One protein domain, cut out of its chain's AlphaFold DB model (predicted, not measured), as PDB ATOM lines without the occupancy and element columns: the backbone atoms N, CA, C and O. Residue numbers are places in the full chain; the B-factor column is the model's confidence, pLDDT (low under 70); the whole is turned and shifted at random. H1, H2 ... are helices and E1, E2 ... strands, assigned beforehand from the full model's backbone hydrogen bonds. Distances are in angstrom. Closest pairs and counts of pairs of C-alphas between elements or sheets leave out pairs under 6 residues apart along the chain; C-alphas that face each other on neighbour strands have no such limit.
ATOM      1  N   LYS A 171     242.951 276.627 245.302       65.44
ATOM      2  CA  LYS A 171     241.939 277.068 246.273       65.44
ATOM      3  C   LYS A 171     240.648 277.529 245.596       65.44
ATOM      4  O   LYS A 171     239.566 277.241 246.094       65.44
ATOM      5  N   GLU A 172     240.746 278.243 244.478       74.44
ATOM      6  CA  GLU A 172     239.568 278.678 243.719       74.44
ATOM      7  C   GLU A 172     238.836 277.499 243.076       74.44
ATOM      8  O   GLU A 172     237.608 277.470 243.107       74.44
ATOM      9  N   ARG A 173     239.571 276.509 242.554       76.81
ATOM     10  CA  ARG A 173     238.976 275.280 242.007       76.81
ATOM     11  C   ARG A 173     238.301 274.438 243.089       76.81
ATOM     12  O   ARG A 173     237.202 273.946 242.860       76.81
ATOM     13  N   THR A 174     238.914 274.315 244.266       69.25
ATOM     14  CA  THR A 174     238.309 273.630 245.419       69.25
ATOM     15  C   THR A 174     237.028 274.327 245.863       69.25
ATOM     16  O   THR A 174     236.011 273.664 245.992       69.25
ATOM     17  N   ALA A 175     237.032 275.656 246.000       70.88
ATOM     18  CA  ALA A 175     235.827 276.399 246.380       70.88
ATOM     19  C   ALA A 175     234.681 276.230 245.362       70.88
ATOM     20  O   ALA A 175     233.511 276.183 245.732       70.88
ATOM     21  N   ALA A 176     235.011 276.119 244.073       77.50
ATOM     22  CA  ALA A 176     234.035 275.847 243.026       77.50
ATOM     23  C   ALA A 176     233.459 274.416 243.109       77.50
ATOM     24  O   ALA A 176     232.256 274.232 242.925       77.50
ATOM     25  N   ALA A 177     234.287 273.420 243.439       72.75
ATOM     26  CA  ALA A 177     233.837 272.051 243.697       72.75
ATOM     27  C   ALA A 177     232.969 271.958 244.969       72.75
ATOM     28  O   ALA A 177     231.900 271.358 244.935       72.75
ATOM     29  N   GLU A 178     233.352 272.634 246.056       72.69
ATOM     30  CA  GLU A 178     232.557 272.718 247.294       72.69
ATOM     31  C   GLU A 178     231.171 273.339 247.040       72.69
ATOM     32  O   GLU A 178     230.172 272.893 247.602       72.69
ATOM     33  N   ALA A 179     231.077 274.334 246.152       77.62
ATOM     34  CA  ALA A 179     229.793 274.908 245.748       77.62
ATOM     35  C   ALA A 179     228.902 273.899 245.002       77.62
ATOM     36  O   ALA A 179     227.683 273.901 245.187       77.62
ATOM     37  N   MET A 180     229.493 273.025 244.180       83.25
ATOM     38  CA  MET A 180     228.772 271.935 243.513       83.25
ATOM     39  C   MET A 180     228.285 270.880 244.503       83.25
ATOM     40  O   MET A 180     227.123 270.485 244.429       83.25
ATOM     41  N   GLU A 181     229.134 270.466 245.446       71.50
ATOM     42  CA  GLU A 181     228.756 269.538 246.519       71.50
ATOM     43  C   GLU A 181     227.615 270.108 247.360       71.50
ATOM     44  O   GLU A 181     226.596 269.447 247.558       71.50
ATOM     45  N   TYR A 182     227.740 271.368 247.785       74.38
ATOM     46  CA  TYR A 182     226.697 272.053 248.539       74.38
ATOM     47  C   TYR A 182     225.384 272.108 247.755       74.38
ATOM     48  O   TYR A 182     224.326 271.789 248.301       74.38
ATOM     49  N   TRP A 183     225.437 272.489 246.475       87.06
ATOM     50  CA  TRP A 183     224.255 272.526 245.620       87.06
ATOM     51  C   TRP A 183     223.605 271.145 245.495       87.06
ATOM     52  O   TRP A 183     222.381 271.045 245.589       87.06
ATOM     53  N   PHE A 184     224.406 270.091 245.316       78.25
ATOM     54  CA  PHE A 184     223.923 268.722 245.154       78.25
ATOM     55  C   PHE A 184     223.276 268.193 246.439       78.25
ATOM     56  O   PHE A 184     222.146 267.716 246.388       78.25
ATOM     57  N   ASP A 185     223.919 268.379 247.596       72.75
ATOM     58  CA  ASP A 185     223.400 267.963 248.910       72.75
ATOM     59  C   ASP A 185     222.056 268.642 249.255       72.75
ATOM     60  O   ASP A 185     221.244 268.097 250.004       72.75
ATOM     61  N   HIS A 186     221.798 269.833 248.705       78.38
ATOM     62  CA  HIS A 186     220.557 270.588 248.924       78.38
ATOM     63  C   HIS A 186     219.553 270.447 247.768       78.38
ATOM     64  O   HIS A 186     218.492 271.085 247.776       78.38
ATOM     65  N   LYS A 187     219.848 269.613 246.765       78.06
ATOM     66  CA  LYS A 187     218.963 269.372 245.627       78.06
ATOM     67  C   LYS A 187     217.942 268.289 245.966       78.06
ATOM     68  O   LYS A 187     218.196 267.103 245.818       78.06
ATOM     69  N   GLU A 188     216.722 268.697 246.304       70.06
ATOM     70  CA  GLU A 188     215.649 267.754 246.679       70.06
ATOM     71  C   GLU A 188     215.187 266.810 245.548       70.06
ATOM     72  O   GLU A 188     214.481 265.840 245.805       70.06
ATOM     73  N   SER A 189     215.517 267.099 244.283       73.31
ATOM     74  CA  SER A 189     214.910 266.430 243.123       73.31
ATOM     75  C   SER A 189     215.740 265.302 242.507       73.31
ATOM     76  O   SER A 189     215.331 264.775 241.473       73.31
ATOM     77  N   PHE A 190     216.914 264.983 243.051       76.38
ATOM     78  CA  PHE A 190     217.776 263.926 242.526       76.38
ATOM     79  C   PHE A 190     218.095 262.922 243.632       76.38
ATOM     80  O   PHE A 190     218.735 263.264 244.618       76.38
ATOM     81  N   GLU A 191     217.642 261.680 243.463       75.12
ATOM     82  CA  GLU A 191     218.005 260.582 244.360       75.12
ATOM     83  C   GLU A 191     219.291 259.923 243.849       75.12
ATOM     84  O   GLU A 191     219.288 259.159 242.876       75.12
ATOM     85  N   GLY A 192     220.410 260.241 244.491       69.88
ATOM     86  CA  GLY A 192     221.723 259.757 244.096       69.88
ATOM     87  C   GLY A 192     222.845 260.349 244.937       69.88
ATOM     88  O   GLY A 192     222.589 261.040 245.916       69.88
ATOM     89  N   GLU A 193     224.083 260.073 244.538       63.44
ATOM     90  CA  GLU A 193     225.292 260.558 245.213       63.44
ATOM     91  C   GLU A 193     226.226 261.200 244.184       63.44
ATOM     92  O   GLU A 193     226.408 260.661 243.089       63.44
ATOM     93  N   LEU A 194     226.822 262.338 244.530       62.09
ATOM     94  CA  LEU A 194     227.892 262.957 243.753       62.09
ATOM     95  C   LEU A 194     229.201 262.233 244.072       62.09
ATOM     96  O   LEU A 194     229.555 262.075 245.237       62.09
ATOM     97  N   LEU A 195     229.881 261.736 243.041       54.75
ATOM     98  CA  LEU A 195     230.994 260.797 243.190       54.75
ATOM     99  C   LEU A 195     232.359 261.408 242.878       54.75
ATOM    100  O   LEU A 195     233.337 261.094 243.549       54.75
ATOM    101  N   ASP A 196     232.430 262.221 241.826       60.59
ATOM    102  CA  ASP A 196     233.655 262.882 241.374       60.59
ATOM    103  C   ASP A 196     233.284 264.250 240.816       60.59
ATOM    104  O   ASP A 196     232.205 264.411 240.244       60.59
ATOM    105  N   ILE A 197     234.183 265.213 240.961       64.00
ATOM    106  CA  ILE A 197     234.099 266.534 240.341       64.00
ATOM    107  C   ILE A 197     235.472 266.805 239.768       64.00
ATOM    108  O   ILE A 197     236.451 266.642 240.478       64.00
ATOM    109  N   ARG A 198     235.576 267.230 238.514       68.62
ATOM    110  CA  ARG A 198     236.859 267.482 237.852       68.62
ATOM    111  C   ARG A 198     236.812 268.757 237.052       68.62
ATOM    112  O   ARG A 198     235.894 268.957 236.267       68.62
ATOM    113  N   TYR A 199     237.852 269.568 237.165       77.06
ATOM    114  CA  TYR A 199     238.002 270.730 236.303       77.06
ATOM    115  C   TYR A 199     238.256 270.320 234.847       77.06
ATOM    116  O   TYR A 199     239.089 269.460 234.568       77.06
ATOM    117  N   VAL A 200     237.524 270.933 233.914       83.00
ATOM    118  CA  VAL A 200     237.602 270.590 232.480       83.00
ATOM    119  C   VAL A 200     238.799 271.256 231.795       83.00
ATOM    120  O   VAL A 200     239.260 270.780 230.759       83.00
ATOM    121  N   GLY A 201     239.340 272.323 232.389       81.00
ATOM    122  CA  GLY A 201     240.504 273.046 231.883       81.00
ATOM    123  C   GLY A 201     240.200 274.489 231.479       81.00
ATOM    124  O   GLY A 201     239.044 274.904 231.353       81.00
ATOM    125  N   ASP A 202     241.269 275.249 231.243       83.69
ATOM    126  CA  ASP A 202     241.238 276.710 231.075       83.69
ATOM    127  C   ASP A 202     240.485 277.213 229.852       83.69
ATOM    128  O   ASP A 202     239.988 278.339 229.851       83.69
ATOM    129  N   GLU A 203     240.320 276.371 228.834       81.94
ATOM    130  CA  GLU A 203     239.492 276.701 227.673       81.94
ATOM    131  C   GLU A 203     238.047 277.028 228.093       81.94
ATOM    132  O   GLU A 203     237.429 277.946 227.551       81.94
ATOM    133  N   SER A 204     237.548 276.342 229.127       81.88
ATOM    134  CA  SER A 204     236.205 276.533 229.691       81.88
ATOM    135  C   SER A 204     236.095 277.667 230.720       81.88
ATOM    136  O   SER A 204     234.996 278.012 231.149       81.88
ATOM    137  N   ALA A 205     237.231 278.241 231.113       85.06
ATOM    138  CA  ALA A 205     237.360 279.323 232.090       85.06
ATOM    139  C   ALA A 205     237.818 280.644 231.454       85.06
ATOM    140  O   ALA A 205     238.168 281.603 232.145       85.06
ATOM    141  N   SER A 206     237.869 280.694 230.123       85.81
ATOM    142  CA  SER A 206     238.343 281.865 229.400       85.81
ATOM    143  C   SER A 206     237.405 283.067 229.570       85.81
ATOM    144  O   SER A 206     236.202 282.928 229.791       85.81
ATOM    145  N   GLN A 207     237.946 284.276 229.379       89.81
ATOM    146  CA  GLN A 207     237.142 285.504 229.378       89.81
ATOM    147  C   GLN A 207     236.005 285.453 228.342       89.81
ATOM    148  O   GLN A 207     234.939 286.014 228.568       89.81
ATOM    149  N   GLU A 208     236.215 284.763 227.217       91.50
ATOM    150  CA  GLU A 208     235.184 284.600 226.191       91.50
ATOM    151  C   GLU A 208     233.983 283.796 226.711       91.50
ATOM    152  O   GLU A 208     232.836 284.174 226.460       91.50
ATOM    153  N   GLU A 209     234.226 282.715 227.456       92.12
ATOM    154  CA  GLU A 209     233.161 281.914 228.067       92.12
ATOM    155  C   GLU A 209     232.446 282.681 229.185       92.12
ATOM    156  O   GLU A 209     231.215 282.662 229.247       92.12
ATOM    157  N   LEU A 210     233.181 283.458 229.987       93.44
ATOM    158  CA  LEU A 210     232.590 284.334 231.001       93.44
ATOM    159  C   LEU A 210     231.671 285.393 230.375       93.44
ATOM    160  O   LEU A 210     230.548 285.601 230.835       93.44
ATOM    161  N   ASP A 211     232.105 286.029 229.286       94.19
ATOM    162  CA  ASP A 211     231.311 287.032 228.573       94.19
ATOM    163  C   ASP A 211     230.043 286.415 227.956       94.19
ATOM    164  O   ASP A 211     228.961 287.017 227.999       94.19
ATOM    165  N   LYS A 212     230.147 285.197 227.401       93.56
ATOM    166  CA  LYS A 212     228.991 284.432 226.901       93.56
ATOM    167  C   LYS A 212     228.013 284.116 228.026       93.56
ATOM    168  O   LYS A 212     226.809 284.324 227.846       93.56
ATOM    169  N   LEU A 213     228.514 283.663 229.173       93.62
ATOM    170  CA  LEU A 213     227.703 283.338 230.339       93.62
ATOM    171  C   LEU A 213     226.975 284.572 230.878       93.62
ATOM    172  O   LEU A 213     225.750 284.547 231.013       93.62
ATOM    173  N   ASN A 214     227.700 285.671 231.100       94.88
ATOM    174  CA  ASN A 214     227.143 286.937 231.580       94.88
ATOM    175  C   ASN A 214     226.031 287.442 230.659       94.88
ATOM    176  O   ASN A 214     224.950 287.834 231.106       94.88
ATOM    177  N   LYS A 215     226.252 287.356 229.343       94.44
ATOM    178  CA  LYS A 215     225.243 287.713 228.344       94.44
ATOM    179  C   LYS A 215     224.026 286.784 228.365       94.44
ATOM    180  O   LYS A 215     222.912 287.264 228.171       94.44
ATOM    181  N   SER A 216     224.231 285.482 228.558       92.94
ATOM    182  CA  SER A 216     223.165 284.472 228.598       92.94
ATOM    183  C   SER A 216     222.278 284.620 229.838       92.94
ATOM    184  O   SER A 216     221.052 284.626 229.730       92.94
ATOM    185  N   LYS A 217     222.893 284.788 231.014       90.12
ATOM    186  CA  LYS A 217     222.195 284.842 232.307       90.12
ATOM    187  C   LYS A 217     221.699 286.240 232.673       90.12
ATOM    188  O   LYS A 217     220.783 286.357 233.479       90.12
ATOM    189  N   GLY A 218     222.263 287.292 232.074       90.62
ATOM    190  CA  GLY A 218     221.959 288.678 232.444       90.62
ATOM    191  C   GLY A 218     222.509 289.068 233.820       90.62
ATOM    192  O   GLY A 218     222.000 290.004 234.435       90.62
ATOM    193  N   THR A 219     223.530 288.350 234.285       90.81
ATOM    194  CA  THR A 219     224.202 288.536 235.574       90.81
ATOM    195  C   THR A 219     225.658 288.906 235.315       90.81
ATOM    196  O   THR A 219     226.248 288.437 234.347       90.81
ATOM    197  N   GLU A 220     226.239 289.755 236.160       92.38
ATOM    198  CA  GLU A 220     227.666 290.085 236.105       92.38
ATOM    199  C   GLU A 220     228.452 289.135 237.016       92.38
ATOM    200  O   GLU A 220     228.598 289.387 238.213       92.38
ATOM    201  N   TYR A 221     228.923 288.027 236.446       95.88
ATOM    202  CA  TYR A 221     229.892 287.133 237.072       95.88
ATOM    203  C   TYR A 221     231.322 287.624 236.824       95.88
ATOM    204  O   TYR A 221     231.631 288.200 235.775       95.88
ATOM    205  N   ASP A 222     232.198 287.358 237.791       94.00
ATOM    206  CA  ASP A 222     233.623 287.710 237.782       94.00
ATOM    207  C   ASP A 222     234.549 286.483 237.610       94.00
ATOM    208  O   ASP A 222     235.778 286.595 237.667       94.00
ATOM    209  N   GLY A 223     233.962 285.308 237.364       94.50
ATOM    210  CA  GLY A 223     234.660 284.076 237.014       94.50
ATOM    211  C   GLY A 223     233.696 282.974 236.576       94.50
ATOM    212  O   GLY A 223     232.523 282.992 236.947       94.50
ATOM    213  N   CYS A 224     234.180 282.018 235.787       95.44
ATOM    214  CA  CYS A 224     233.430 280.821 235.420       95.44
ATOM    215  C   CYS A 224     234.367 279.626 235.252       95.44
ATOM    216  O   CYS A 224     235.512 279.787 234.840       95.44
ATOM    217  N   MET A 225     233.881 278.426 235.549       91.19
ATOM    218  CA  MET A 225     234.578 277.177 235.255       91.19
ATOM    219  C   MET A 225     233.572 276.138 234.787       91.19
ATOM    220  O   MET A 225     232.478 276.044 235.346       91.19
ATOM    221  N   LYS A 226     233.964 275.310 233.818       91.00
ATOM    222  CA  LYS A 226     233.267 274.051 233.585       91.00
ATOM    223  C   LYS A 226     233.933 272.940 234.391       91.00
ATOM    224  O   LYS A 226     235.160 272.819 234.425       91.00
ATOM    225  N   MET A 227     233.101 272.132 235.026       83.50
ATOM    226  CA  MET A 227     233.474 270.962 235.802       83.50
ATOM    227  C   MET A 227     232.744 269.744 235.229       83.50
ATOM    228  O   MET A 227     231.585 269.839 234.835       83.50
ATOM    229  N   HIS A 228     233.404 268.596 235.167       80.94
ATOM    230  CA  HIS A 228     232.733 267.311 235.007       80.94
ATOM    231  C   HIS A 228     232.340 266.787 236.373       80.94
ATOM    232  O   HIS A 228     233.111 266.935 237.315       80.94
ATOM    233  N   ALA A 229     231.196 266.127 236.459       73.50
ATOM    234  CA  ALA A 229     230.793 265.386 237.631       73.50
ATOM    235  C   ALA A 229     230.370 263.965 237.266       73.50
ATOM    236  O   ALA A 229     229.630 263.753 236.301       73.50
ATOM    237  N   ASP A 230     230.796 263.006 238.079       69.12
ATOM    238  CA  ASP A 230     230.283 261.643 238.027       69.12
ATOM    239  C   ASP A 230     229.276 261.464 239.162       69.12
ATOM    240  O   ASP A 230     229.497 261.915 240.284       69.12
ATOM    241  N   LEU A 231     228.154 260.814 238.871       68.69
ATOM    242  CA  LEU A 231     227.010 260.700 239.771       68.69
ATOM    243  C   LEU A 231     226.566 259.244 239.848       68.69
ATOM    244  O   LEU A 231     226.404 258.594 238.817       68.69
ATOM    245  N   TYR A 232     226.270 258.739 241.039       66.81
ATOM    246  CA  TYR A 232     225.450 257.542 241.175       66.81
ATOM    247  C   TYR A 232     223.981 257.952 241.097       66.81
ATOM    248  O   TYR A 232     223.536 258.796 241.872       66.81
ATOM    249  N   SER A 233     223.217 257.350 240.187       70.12
ATOM    250  CA  SER A 233     221.768 257.540 240.101       70.12
ATOM    251  C   SER A 233     221.061 256.356 240.750       70.12
ATOM    252  O   SER A 233     221.166 255.232 240.256       70.12
ATOM    253  N   ALA A 234     220.302 256.597 241.824       67.06
ATOM    254  CA  ALA A 234     219.541 255.538 242.486       67.06
ATOM    255  C   ALA A 234     218.453 254.956 241.570       67.06
ATOM    256  O   ALA A 234     218.228 253.750 241.572       67.06
ATOM    257  N   GLU A 235     217.832 255.798 240.740       73.38
ATOM    258  CA  GLU A 235     216.817 255.383 239.768       73.38
ATOM    259  C   GLU A 235     217.372 254.404 238.725       73.38
ATOM    260  O   GLU A 235     216.738 253.397 238.412       73.38
ATOM    261  N   LYS A 236     218.557 254.699 238.181       68.81
ATOM    262  CA  LYS A 236     219.195 253.857 237.158       68.81
ATOM    263  C   LYS A 236     219.996 252.706 237.756       68.81
ATOM    264  O   LYS A 236     220.347 251.787 237.022       68.81
ATOM    265  N   ALA A 237     220.283 252.772 239.059       65.81
ATOM    266  CA  ALA A 237     221.237 251.915 239.751       65.81
ATOM    267  C   ALA A 237     222.587 251.834 239.010       65.81
ATOM    268  O   ALA A 237     223.189 250.766 238.910       65.81
ATOM    269  N   ASP A 238     223.038 252.963 238.455       61.88
ATOM    270  CA  ASP A 238     224.227 253.048 237.605       61.88
ATOM    271  C   ASP A 238     224.951 254.387 237.794       61.88
ATOM    272  O   ASP A 238     224.386 255.362 238.312       61.88
ATOM    273  N   ILE A 239     226.209 254.429 237.363       61.19
ATOM    274  CA  ILE A 239     227.057 255.615 237.393       61.19
ATOM    275  C   ILE A 239     226.890 256.387 236.089       61.19
ATOM    276  O   ILE A 239     227.212 255.909 235.001       61.19
ATOM    277  N   VAL A 240     226.440 257.628 236.213       69.50
ATOM    278  CA  VAL A 240     226.414 258.594 235.121       69.50
ATOM    279  C   VAL A 240     227.710 259.382 235.169       69.50
ATOM    280  O   VAL A 240     227.956 260.123 236.115       69.50
ATOM    281  N   LYS A 241     228.554 259.172 234.162       70.00
ATOM    282  CA  LYS A 241     229.885 259.770 234.077       70.00
ATOM    283  C   LYS A 241     229.886 261.045 233.247       70.00
ATOM    284  O   LYS A 241     229.081 261.178 232.328       70.00
ATOM    285  N   ASP A 242     230.844 261.911 233.548       67.94
ATOM    286  CA  ASP A 242     231.198 263.119 232.811       67.94
ATOM    287  C   ASP A 242     229.995 264.039 232.551       67.94
ATOM    288  O   ASP A 242     229.858 264.616 231.472       67.94
ATOM    289  N   THR A 243     229.105 264.185 233.540       80.50
ATOM    290  CA  THR A 243     228.054 265.209 233.472       80.50
ATOM    291  C   THR A 243     228.704 266.583 233.512       80.50
ATOM    292  O   THR A 243     229.544 266.846 234.368       80.50
ATOM    293  N   GLU A 244     228.358 267.465 232.579       88.00
ATOM    294  CA  GLU A 244     228.941 268.804 232.534       88.00
ATOM    295  C   GLU A 244     228.174 269.756 233.453       88.00
ATOM    296  O   GLU A 244     226.942 269.841 233.437       88.00
ATOM    297  N   TRP A 245     228.927 270.474 234.277       91.06
ATOM    298  CA  TRP A 245     228.430 271.465 235.216       91.06
ATOM    299  C   TRP A 245     229.167 272.770 234.980       91.06
ATOM    300  O   TRP A 245     230.388 272.802 234.826       91.06
ATOM    301  N   LEU A 246     228.419 273.862 234.960       93.31
ATOM    302  CA  LEU A 246     228.955 275.205 234.882       93.31
ATOM    303  C   LEU A 246     228.793 275.868 236.243       93.31
ATOM    304  O   LEU A 246     227.683 275.979 236.775       93.31
ATOM    305  N   VAL A 247     229.911 276.341 236.772       93.94
ATOM    306  CA  VAL A 247     229.974 277.124 238.001       93.94
ATOM    307  C   VAL A 247     230.460 278.527 237.685       93.94
ATOM    308  O   VAL A 247     231.328 278.726 236.833       93.94
ATOM    309  N   ALA A 248     229.889 279.509 238.367       96.19
ATOM    310  CA  ALA A 248     230.204 280.914 238.178       96.19
ATOM    311  C   ALA A 248     230.505 281.575 239.515       96.19
ATOM    312  O   ALA A 248     229.965 281.171 240.543       96.19
ATOM    313  N   ARG A 249     231.370 282.586 239.497       96.06
ATOM    314  CA  ARG A 249     231.721 283.356 240.685       96.06
ATOM    315  C   ARG A 249     231.065 284.720 240.647       96.06
ATOM    316  O   ARG A 249     231.192 285.448 239.661       96.06
ATOM    317  N   GLN A 250     230.399 285.075 241.736       93.81
ATOM    318  CA  GLN A 250     229.848 286.403 241.943       93.81
ATOM    319  C   GLN A 250     230.253 286.912 243.322       93.81
ATOM    320  O   GLN A 250     230.011 286.256 244.331       93.81
ATOM    321  N   ASN A 251     230.859 288.099 243.383       89.00
ATOM    322  CA  ASN A 251     231.280 288.720 244.646       89.00
ATOM    323  C   ASN A 251     232.230 287.831 245.473       89.00
ATOM    324  O   ASN A 251     232.251 287.908 246.700       89.00
ATOM    325  N   GLY A 252     233.028 286.999 244.801       84.88
ATOM    326  CA  GLY A 252     233.966 286.076 245.442       84.88
ATOM    327  C   GLY A 252     233.386 284.718 245.857       84.88
ATOM    328  O   GLY A 252     234.165 283.873 246.294       84.88
ATOM    329  N   GLU A 253     232.084 284.479 245.690       89.81
ATOM    330  CA  GLU A 253     231.431 283.200 246.005       89.81
ATOM    331  C   GLU A 253     231.092 282.430 244.726       89.81
ATOM    332  O   GLU A 253     230.647 283.024 243.745       89.81
ATOM    333  N   TRP A 254     231.338 281.117 244.728       90.38
ATOM    334  CA  TRP A 254     231.030 280.232 243.604       90.38
ATOM    335  C   TRP A 254     229.628 279.640 243.745       90.38
ATOM    336  O   TRP A 254     229.229 279.236 244.835       90.38
ATOM    337  N   GLU A 255     228.904 279.537 242.634       93.75
ATOM    338  CA  GLU A 255     227.592 278.899 242.557       93.75
ATOM    339  C   GLU A 255     227.447 278.049 241.290       93.75
ATOM    340  O   GLU A 255     228.059 278.330 240.256       93.75
ATOM    341  N   VAL A 256     226.605 277.016 241.355       93.31
ATOM    342  CA  VAL A 256     226.211 276.220 240.184       93.31
ATOM    343  C   VAL A 256     225.164 276.986 239.387       93.31
ATOM    344  O   VAL A 256     224.072 277.260 239.888       93.31
ATOM    345  N   VAL A 257     225.472 277.295 238.127       93.31
ATOM    346  CA  VAL A 257     224.580 278.056 237.236       93.31
ATOM    347  C   VAL A 257     223.915 277.191 236.170       93.31
ATOM    348  O   VAL A 257     222.826 277.535 235.695       93.31
ATOM    349  N   GLU A 258     224.558 276.086 235.784       90.75
ATOM    350  CA  GLU A 258     224.027 275.063 234.877       90.75
ATOM    351  C   GLU A 258     224.571 273.693 235.285       90.75
ATOM    352  O   GLU A 258     225.730 273.569 235.672       90.75
ATOM    353  N   CYS A 259     223.737 272.663 235.200       87.38
ATOM    354  CA  CYS A 259     224.140 271.286 235.449       87.38
ATOM    355  C   CYS A 259     223.271 270.344 234.615       87.38
ATOM    356  O   CYS A 259     222.038 270.431 234.658       87.38
ATOM    357  N   ASP A 260     223.903 269.416 233.909       80.12
ATOM    358  CA  ASP A 260     223.199 268.375 233.166       80.12
ATOM    359  C   ASP A 260     222.986 267.149 234.055       80.12
ATOM    360  O   ASP A 260     223.689 266.140 233.974       80.12
TER     361      ASP A 260
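What this domain is: This is residues 171 to 260 of the 268 residues of an uncharacterized protein of Ruminococcus albus (UniProt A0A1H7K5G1). A strongly curled sheet of four strands, like part of a barrel, wraps round the helix H1 on its inner side. The long hairpin of E2 and E3 runs along the longest axis, and H3 with the short H2 packs on the sheet's other face near one end of E2. The printed part has 90 residues, with three named helices and four named strands in the chain order H1 E1 H2 H3 E2 E3 E4, a mixed class. The sheet's order is E1 - E2 - E3 - E4, antiparallel throughout; the whole is compact, with a radius of gyration of the C-alphas of 13.2 A and spans of 38 by 26 by 24 A.

Where its parts are: E3, residues 238 to 250, is 34.1 A long and bends by 55 degrees at residue 242. E2, residues 223 to 233, is 29.7 A long and bends by 50 degrees at residue 230. E1 is residues 192 to 199, 21.1 A, and E4 is residues 253 to 259, with C-alpha 259 at (224.140, 271.286, 235.449). H1, residues 171 to 185, is 20.8 A long from C-alpha 171 at (241.939, 277.068, 246.273). H2 is residues 202 to 205 and H3 residues 207 to 217, 15.2 A.

How they stand to each other: E2, E3 and E4 form a meander, each the antiparallel neighbour of the one before. N 227 and O 245 are 2.8 A apart, N 255 and O 248 2.9 A, and between E1 and E2, N 198 and O 228 2.8 A. The helices lie on both faces of the sheet, in three layers: H1 on one, H3 on the other. The sheet curls round H1, whose Ala 176 has its C-alpha 5.3 A from that of Trp 254 in E4. H2 is on the same face as H3; the closest C-alphas of H2 and E2 are those of Ala 205 and Met 225, 4.7 A. Those of H3 and E2 are Leu 210 and Cys 224, 5.7 A. In H1 and H3 every O i to N i+4 pair is within hydrogen-bond range; H2 is too short for one.

The domain as a whole: The C-alphas farthest apart, of Glu 220 and Ala 237, are 38.9 A apart. The printed part has no cut and no long link. The mean pLDDT of the printed part is 80.9; 19 residues are under 70, among them 192 to 198 and 236 to 240.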